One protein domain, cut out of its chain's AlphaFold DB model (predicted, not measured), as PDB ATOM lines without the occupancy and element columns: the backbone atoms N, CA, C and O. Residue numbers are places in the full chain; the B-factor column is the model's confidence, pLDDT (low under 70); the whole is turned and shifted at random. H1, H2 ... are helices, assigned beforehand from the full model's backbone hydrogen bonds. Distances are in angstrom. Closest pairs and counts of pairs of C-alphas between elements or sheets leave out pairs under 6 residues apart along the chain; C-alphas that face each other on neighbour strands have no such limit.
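What this domain is: This is residues 50 to 103 of the 103 residues of an uncharacterized protein of Schistocephalus solidus (UniProt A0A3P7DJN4). The longest helix, H3, runs side by side with H1 and opposite ways to it, two helices as a narrow pair, with the short helix H2 at the end where H1 ends and H3 begins. The chain goes from H1 to H2 by a long loop, of which residues 73 to 78 stick out from the helix pair. The printed part has 54 residues with three named helices, in the order H1, H2, H3, and no named strand; the class is all helix. It is only just loose, close to compact, with a radius of gyration of the C-alphas of 12.2 A, and spans 34 by 25 by 15 A.

Where its parts are: H3 covers residues 87 to 100 and is 20.0 A from first to last C-alpha, ending with C-alpha 100 at (49.028, -23.040, 3.536). H1 covers residues 57 to 68, 16.4 A long, beginning with C-alpha 57 at (40.232, -19.192, -2.613). H2 is residues 80 to 83, with C-alpha 80 at (39.174, 2.364, 1.730).

How they stand to each other: H3 and H1 touch, and their closest C-alphas, those of Ile 98 and Leu 57, are 7.2 A apart. Their lines stand at a shallow tilt of 20 degrees, opposite ways. H1 and H2 only just touch, with 3 pairs of C-alphas within 8 A, and H1 does so with residues 67 to 68 alone; the closest C-alphas are those of Phe 68 and Phe 83, 6.6 A apart. H2 and H3 meet only through their link. In H1 and H3 every O i to N i+4 pair is within hydrogen-bond range; H2 is too short for such a pair.

The domain as a whole: The C-alphas of Val 77 and Arg 103, 35.2 A apart, are the two farthest apart. The printed part has no cut and ends at the chain's last residue, 103. The link from H1 to H2, 11 residues, is long; that from H2 to H3, 3 residues, is tight. Residues 73 to 78 stand free. Mean pLDDT of the printed part is 72.2; under 70 are residues 51, 68, 70 to 85 and 102 to 103.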
ATOM      1  N   VAL A  50      28.967 -22.911   7.868       75.56
ATOM      2  CA  VAL A  50      29.844 -22.366   6.812       75.56
ATOM      3  C   VAL A  50      31.026 -21.607   7.417       75.56
ATOM      4  O   VAL A  50      32.091 -21.570   6.809       75.56
ATOM      5  N   LEU A  51      30.871 -21.041   8.619       69.62
ATOM      6  CA  LEU A  51      31.960 -20.358   9.328       69.62
ATOM      7  C   LEU A  51      33.009 -21.322   9.906       69.62
ATOM      8  O   LEU A  51      34.138 -20.898  10.146       69.62
ATOM      9  N   ASP A  52      32.659 -22.598  10.088       78.62
ATOM     10  CA  ASP A  52      33.589 -23.640  10.543       78.62
ATOM     11  C   ASP A  52      34.436 -24.198   9.390       78.62
ATOM     12  O   ASP A  52      35.421 -24.909   9.609       78.62
ATOM     13  N   LEU A  53      34.067 -23.880   8.145       79.62
ATOM     14  CA  LEU A  53      34.826 -24.268   6.968       79.62
ATOM     15  C   LEU A  53      35.960 -23.268   6.718       79.62
ATOM     16  O   LEU A  53      35.747 -22.052   6.763       79.62
ATOM     17  N   PRO A  54      37.173 -23.747   6.392       77.81
ATOM     18  CA  PRO A  54      38.242 -22.854   5.988       77.81
ATOM     19  C   PRO A  54      37.819 -22.078   4.727       77.81
ATOM     20  O   PRO A  54      37.256 -22.678   3.803       77.81
ATOM     21  N   PRO A  55      38.119 -20.769   4.640       78.19
ATOM     22  CA  PRO A  55      37.730 -19.946   3.500       78.19
ATOM     23  C   PRO A  55      38.232 -20.533   2.180       78.19
ATOM     24  O   PRO A  55      39.399 -20.929   2.066       78.19
ATOM     25  N   CYS A  56      37.390 -20.556   1.142       82.56
ATOM     26  CA  CYS A  56      37.866 -20.971  -0.172       82.56
ATOM     27  C   CYS A  56      38.565 -19.814  -0.912       82.56
ATOM     28  O   CYS A  56      38.309 -18.625  -0.690       82.56
ATOM     29  N   LEU A  57      39.479 -20.168  -1.822       81.44
ATOM     30  CA  LEU A  57      40.232 -19.192  -2.613       81.44
ATOM     31  C   LEU A  57      39.306 -18.262  -3.438       81.44
ATOM     32  O   LEU A  57      39.507 -17.049  -3.375       81.44
ATOM     33  N   PRO A  58      38.263 -18.760  -4.137       83.19
ATOM     34  CA  PRO A  58      37.307 -17.895  -4.837       83.19
ATOM     35  C   PRO A  58      36.549 -16.919  -3.925       83.19
ATOM     36  O   PRO A  58      36.386 -15.750  -4.276       83.19
ATOM     37  N   GLU A  59      36.105 -17.366  -2.746       82.38
ATOM     38  CA  GLU A  59      35.408 -16.511  -1.775       82.38
ATOM     39  C   GLU A  59      36.310 -15.405  -1.246       82.38
ATOM     40  O   GLU A  59      35.885 -14.254  -1.163       82.38
ATOM     41  N   THR A  60      37.569 -15.736  -0.960       82.00
ATOM     42  CA  THR A  60      38.556 -14.765  -0.480       82.00
ATOM     43  C   THR A  60      38.867 -13.723  -1.546       82.00
ATOM     44  O   THR A  60      38.875 -12.531  -1.250       82.00
ATOM     45  N   ILE A  61      39.079 -14.146  -2.797       82.44
ATOM     46  CA  ILE A  61      39.314 -13.223  -3.918       82.44
ATOM     47  C   ILE A  61      38.122 -12.270  -4.073       82.44
ATOM     48  O   ILE A  61      38.322 -11.064  -4.210       82.44
ATOM     49  N   ARG A  62      36.888 -12.783  -3.984       83.75
ATOM     50  CA  ARG A  62      35.662 -11.975  -4.055       83.75
ATOM     51  C   ARG A  62      35.553 -10.976  -2.898       83.75
ATOM     52  O   ARG A  62      35.268  -9.806  -3.141       83.75
ATOM     53  N   ALA A  63      35.803 -11.408  -1.663       80.19
ATOM     54  CA  ALA A  63      35.765 -10.535  -0.487       80.19
ATOM     55  C   ALA A  63      36.841  -9.440  -0.560       80.19
ATOM     56  O   ALA A  63      36.562  -8.267  -0.323       80.19
ATOM     57  N   MET A  64      38.059  -9.791  -0.983       76.44
ATOM     58  CA  MET A  64      39.139  -8.827  -1.202       76.44
ATOM     59  C   MET A  64      38.780  -7.810  -2.287       76.44
ATOM     60  O   MET A  64      38.965  -6.614  -2.084       76.44
ATOM     61  N   GLN A  65      38.223  -8.251  -3.418       78.00
ATOM     62  CA  GLN A  65      37.747  -7.343  -4.465       78.00
ATOM     63  C   GLN A  65      36.696  -6.366  -3.934       78.00
ATOM     64  O   GLN A  65      36.755  -5.184  -4.264       78.00
ATOM     65  N   GLN A  66      35.775  -6.816  -3.080       76.62
ATOM     66  CA  GLN A  66      34.795  -5.933  -2.444       76.62
ATOM     67  C   GLN A  66      35.472  -4.890  -1.545       76.62
ATOM     68  O   GLN A  66      35.206  -3.699  -1.711       76.62
ATOM     69  N   ILE A  67      36.418  -5.308  -0.698       71.88
ATOM     70  CA  ILE A  67      37.195  -4.420   0.184       71.88
ATOM     71  C   ILE A  67      37.974  -3.367  -0.625       71.88
ATOM     72  O   ILE A  67      37.911  -2.177  -0.321       71.88
ATOM     73  N   PHE A  68      38.662  -3.773  -1.696       69.25
ATOM     74  CA  PHE A  68      39.452  -2.860  -2.535       69.25
ATOM     75  C   PHE A  68      38.616  -2.018  -3.503       69.25
ATOM     76  O   PHE A  68      39.078  -0.973  -3.957       69.25
ATOM     77  N   SER A  69      37.385  -2.432  -3.814       70.00
ATOM     78  CA  SER A  69      36.479  -1.672  -4.685       70.00
ATOM     79  C   SER A  69      35.864  -0.439  -4.012       70.00
ATOM     80  O   SER A  69      35.147   0.315  -4.669       70.00
ATOM     81  N   GLY A  70      36.097  -0.237  -2.709       61.97
ATOM     82  CA  GLY A  70      35.519   0.871  -1.940       61.97
ATOM     83  C   GLY A  70      34.007   0.757  -1.712       61.97
ATOM     84  O   GLY A  70      33.409   1.648  -1.115       61.97
ATOM     85  N   LYS A  71      33.377  -0.336  -2.158       59.94
ATOM     86  CA  LYS A  71      31.992  -0.685  -1.831       59.94
ATOM     87  C   LYS A  71      31.996  -1.561  -0.584       59.94
ATOM     88  O   LYS A  71      31.905  -2.780  -0.681       59.94
ATOM     89  N   ALA A  72      32.133  -0.939   0.581       51.81
ATOM     90  CA  ALA A  72      31.974  -1.646   1.844       51.81
ATOM     91  C   ALA A  72      30.497  -2.054   2.017       51.81
ATOM     92  O   ALA A  72      29.626  -1.176   2.019       51.81
ATOM     93  N   PRO A  73      30.171  -3.353   2.154       51.28
ATOM     94  CA  PRO A  73      28.891  -3.737   2.705       51.28
ATOM     95  C   PRO A  73      28.973  -3.431   4.200       51.28
ATOM     96  O   PRO A  73      29.607  -4.164   4.943       51.28
ATOM     97  N   VAL A  74      28.327  -2.336   4.606       48.41
ATOM     98  CA  VAL A  74      28.114  -1.925   6.003       48.41
ATOM     99  C   VAL A  74      29.297  -1.195   6.657       48.41
ATOM    100  O   VAL A  74      30.346  -1.764   6.905       48.41
ATOM    101  N   SER A  75      29.066   0.100   6.919       53.72
ATOM    102  CA  SER A  75      29.375   0.927   8.108       53.72
ATOM    103  C   SER A  75      30.633   0.712   8.976       53.72
ATOM    104  O   SER A  75      30.723   1.336  10.038       53.72
ATOM    105  N   ASP A  76      31.620  -0.077   8.581       53.47
ATOM    106  CA  ASP A  76      32.890  -0.109   9.290       53.47
ATOM    107  C   ASP A  76      33.666   1.143   8.891       53.47
ATOM    108  O   ASP A  76      33.949   1.384   7.719       53.47
ATOM    109  N   VAL A  77      33.972   1.990   9.874       55.16
ATOM    110  CA  VAL A  77      34.620   3.313   9.740       55.16
ATOM    111  C   VAL A  77      36.095   3.182   9.303       55.16
ATOM    112  O   VAL A  77      36.952   3.975   9.685       55.16
ATOM    113  N   ILE A  78      36.429   2.144   8.538       59.50
ATOM    114  CA  ILE A  78      37.750   1.880   7.985       59.50
ATOM    115  C   ILE A  78      37.780   2.493   6.583       59.50
ATOM    116  O   ILE A  78      37.105   1.995   5.679       59.50
ATOM    117  N   PRO A  79      38.543   3.578   6.376       57.62
ATOM    118  CA  PRO A  79      38.603   4.232   5.081       57.62
ATOM    119  C   PRO A  79      39.193   3.279   4.023       57.62
ATOM    120  O   PRO A  79      40.240   2.668   4.273       57.62
ATOM    121  N   PRO A  80      38.600   3.157   2.822       58.97
ATOM    122  CA  PRO A  80      39.174   2.364   1.730       58.97
ATOM    123  C   PRO A  80      40.577   2.850   1.314       58.97
ATOM    124  O   PRO A  80      41.353   2.107   0.714       58.97
ATOM    125  N   GLU A  81      40.955   4.079   1.676       64.69
ATOM    126  CA  GLU A  81      42.296   4.643   1.504       64.69
ATOM    127  C   GLU A  81      43.384   3.857   2.244       64.69
ATOM    128  O   GLU A  81      44.515   3.804   1.759       64.69
ATOM    129  N   VAL A  82      43.060   3.200   3.366       64.06
ATOM    130  CA  VAL A  82      44.024   2.410   4.160       64.06
ATOM    131  C   VAL A  82      44.550   1.209   3.357       64.06
ATOM    132  O   VAL A  82      45.666   0.738   3.565       64.06
ATOM    133  N   PHE A  83      43.784   0.764   2.360       61.91
ATOM    134  CA  PHE A  83      44.085  -0.386   1.513       61.91
ATOM    135  C   PHE A  83      44.831  -0.027   0.213       61.91
ATOM    136  O   PHE A  83      45.364  -0.913  -0.454       61.91
ATOM    137  N   LYS A  84      44.943   1.259  -0.152       65.50
ATOM    138  CA  LYS A  84      45.502   1.688  -1.452       65.50
ATOM    139  C   LYS A  84      47.002   1.450  -1.621       65.50
ATOM    140  O   LYS A  84      47.459   1.316  -2.750       65.50
ATOM    141  N   HIS A  85      47.783   1.438  -0.542       65.38
ATOM    142  CA  HIS A  85      49.248   1.305  -0.636       65.38
ATOM    143  C   HIS A  85      49.749  -0.097  -0.275       65.38
ATOM    144  O   HIS A  85      50.742  -0.555  -0.830       65.38
ATOM    145  N   GLY A  86      49.039  -0.805   0.609       71.31
ATOM    146  CA  GLY A  86      49.360  -2.183   0.993       71.31
ATOM    147  C   GLY A  86      48.599  -3.251   0.206       71.31
ATOM    148  O   GLY A  86      48.895  -4.430   0.363       71.31
ATOM    149  N   GLY A  87      47.628  -2.867  -0.626       76.06
ATOM    150  CA  GLY A  87      46.619  -3.780  -1.156       76.06
ATOM    151  C   GLY A  87      47.135  -4.993  -1.924       76.06
ATOM    152  O   GLY A  87      46.815  -6.115  -1.534       76.06
ATOM    153  N   PRO A  88      47.984  -4.813  -2.951       79.25
ATOM    154  CA  PRO A  88      48.548  -5.938  -3.698       79.25
ATOM    155  C   PRO A  88      49.389  -6.884  -2.827       79.25
ATOM    156  O   PRO A  88      49.341  -8.100  -3.002       79.25
ATOM    157  N   ARG A  89      50.127  -6.340  -1.851       83.06
ATOM    158  CA  ARG A  89      50.945  -7.132  -0.924       83.06
ATOM    159  C   ARG A  89      50.077  -7.906   0.070       83.06
ATOM    160  O   ARG A  89      50.289  -9.099   0.253       83.06
ATOM    161  N   LEU A  90      49.072  -7.249   0.643       79.38
ATOM    162  CA  LEU A  90      48.096  -7.861   1.545       79.38
ATOM    163  C   LEU A  90      47.331  -8.984   0.827       79.38
ATOM    164  O   LEU A  90      47.144 -10.057   1.390       79.38
ATOM    165  N   MET A  91      46.983  -8.783  -0.449       80.44
ATOM    166  CA  MET A  91      46.351  -9.801  -1.290       80.44
ATOM    167  C   MET A  91      47.239 -11.042  -1.477       80.44
ATOM    168  O   MET A  91      46.753 -12.170  -1.351       80.44
ATOM    169  N   ALA A  92      48.535 -10.857  -1.738       82.38
ATOM    170  CA  ALA A  92      49.482 -11.960  -1.913       82.38
ATOM    171  C   ALA A  92      49.733 -12.737  -0.606       82.38
ATOM    172  O   ALA A  92      49.706 -13.972  -0.604       82.38
ATOM    173  N   GLU A  93      49.926 -12.031   0.511       84.31
ATOM    174  CA  GLU A  93      50.151 -12.636   1.833       84.31
ATOM    175  C   GLU A  93      48.930 -13.456   2.284       84.31
ATOM    176  O   GLU A  93      49.071 -14.613   2.684       84.31
ATOM    177  N   HIS A  94      47.717 -12.913   2.124       77.62
ATOM    178  CA  HIS A  94      46.480 -13.598   2.508       77.62
ATOM    179  C   HIS A  94      46.179 -14.816   1.618       77.62
ATOM    180  O   HIS A  94      45.752 -15.863   2.105       77.62
ATOM    181  N   THR A  95      46.460 -14.719   0.313       80.62
ATOM    182  CA  THR A  95      46.332 -15.855  -0.617       80.62
ATOM    183  C   THR A  95      47.284 -16.992  -0.241       80.62
ATOM    184  O   THR A  95      46.894 -18.160  -0.259       80.62
ATOM    185  N   THR A  96      48.516 -16.654   0.148       85.62
ATOM    186  CA  THR A  96      49.530 -17.627   0.577       85.62
ATOM    187  C   THR A  96      49.126 -18.320   1.879       85.62
ATOM    188  O   THR A  96      49.234 -19.542   1.983       85.62
ATOM    189  N   LEU A  97      48.603 -17.566   2.852       83.31
ATOM    190  CA  LEU A  97      48.125 -18.103   4.129       83.31
ATOM    191  C   LEU A  97      47.027 -19.160   3.927       83.31
ATOM    192  O   LEU A  97      47.112 -20.256   4.475       83.31
ATOM    193  N   ILE A  98      46.038 -18.869   3.080       78.88
ATOM    194  CA  ILE A  98      44.914 -19.779   2.807       78.88
ATOM    195  C   ILE A  98      45.359 -21.027   2.043       78.88
ATOM    196  O   ILE A  98      44.873 -22.126   2.310       78.88
ATOM    197  N   GLN A  99      46.308 -20.892   1.113       80.25
ATOM    198  CA  GLN A  99      46.918 -22.053   0.458       80.25
ATOM    199  C   GLN A  99      47.687 -22.934   1.455       80.25
ATOM    200  O   GLN A  99      47.665 -24.156   1.323       80.25
ATOM    201  N   GLY A 100      48.328 -22.332   2.461       80.50
ATOM    202  CA  GLY A 100      49.028 -23.040   3.536       80.50
ATOM    203  C   GLY A 100      48.095 -23.786   4.493       80.50
ATOM    204  O   GLY A 100      48.391 -24.919   4.856       80.50
ATOM    205  N   MET A 101      46.946 -23.199   4.841       76.56
ATOM    206  CA  MET A 101      45.930 -23.815   5.715       76.56
ATOM    207  C   MET A 101      45.208 -25.016   5.084       76.56
ATOM    208  O   MET A 101      44.486 -25.727   5.772       76.56
ATOM    209  N   ARG A 102      45.376 -25.235   3.776       66.62
ATOM    210  CA  ARG A 102      44.773 -26.355   3.040       66.62
ATOM    211  C   ARG A 102      45.609 -27.649   3.096       66.62
ATOM    212  O   ARG A 102      45.161 -28.656   2.553       66.62
ATOM    213  N   ARG A 103      46.814 -27.629   3.675       58.50
ATOM    214  CA  ARG A 103      47.644 -28.835   3.846       58.50
ATOM    215  C   ARG A 103      47.217 -29.688   5.029       58.50
ATOM    216  O   ARG A 103      46.809 -29.101   6.051       58.50
TER     217      ARG A 103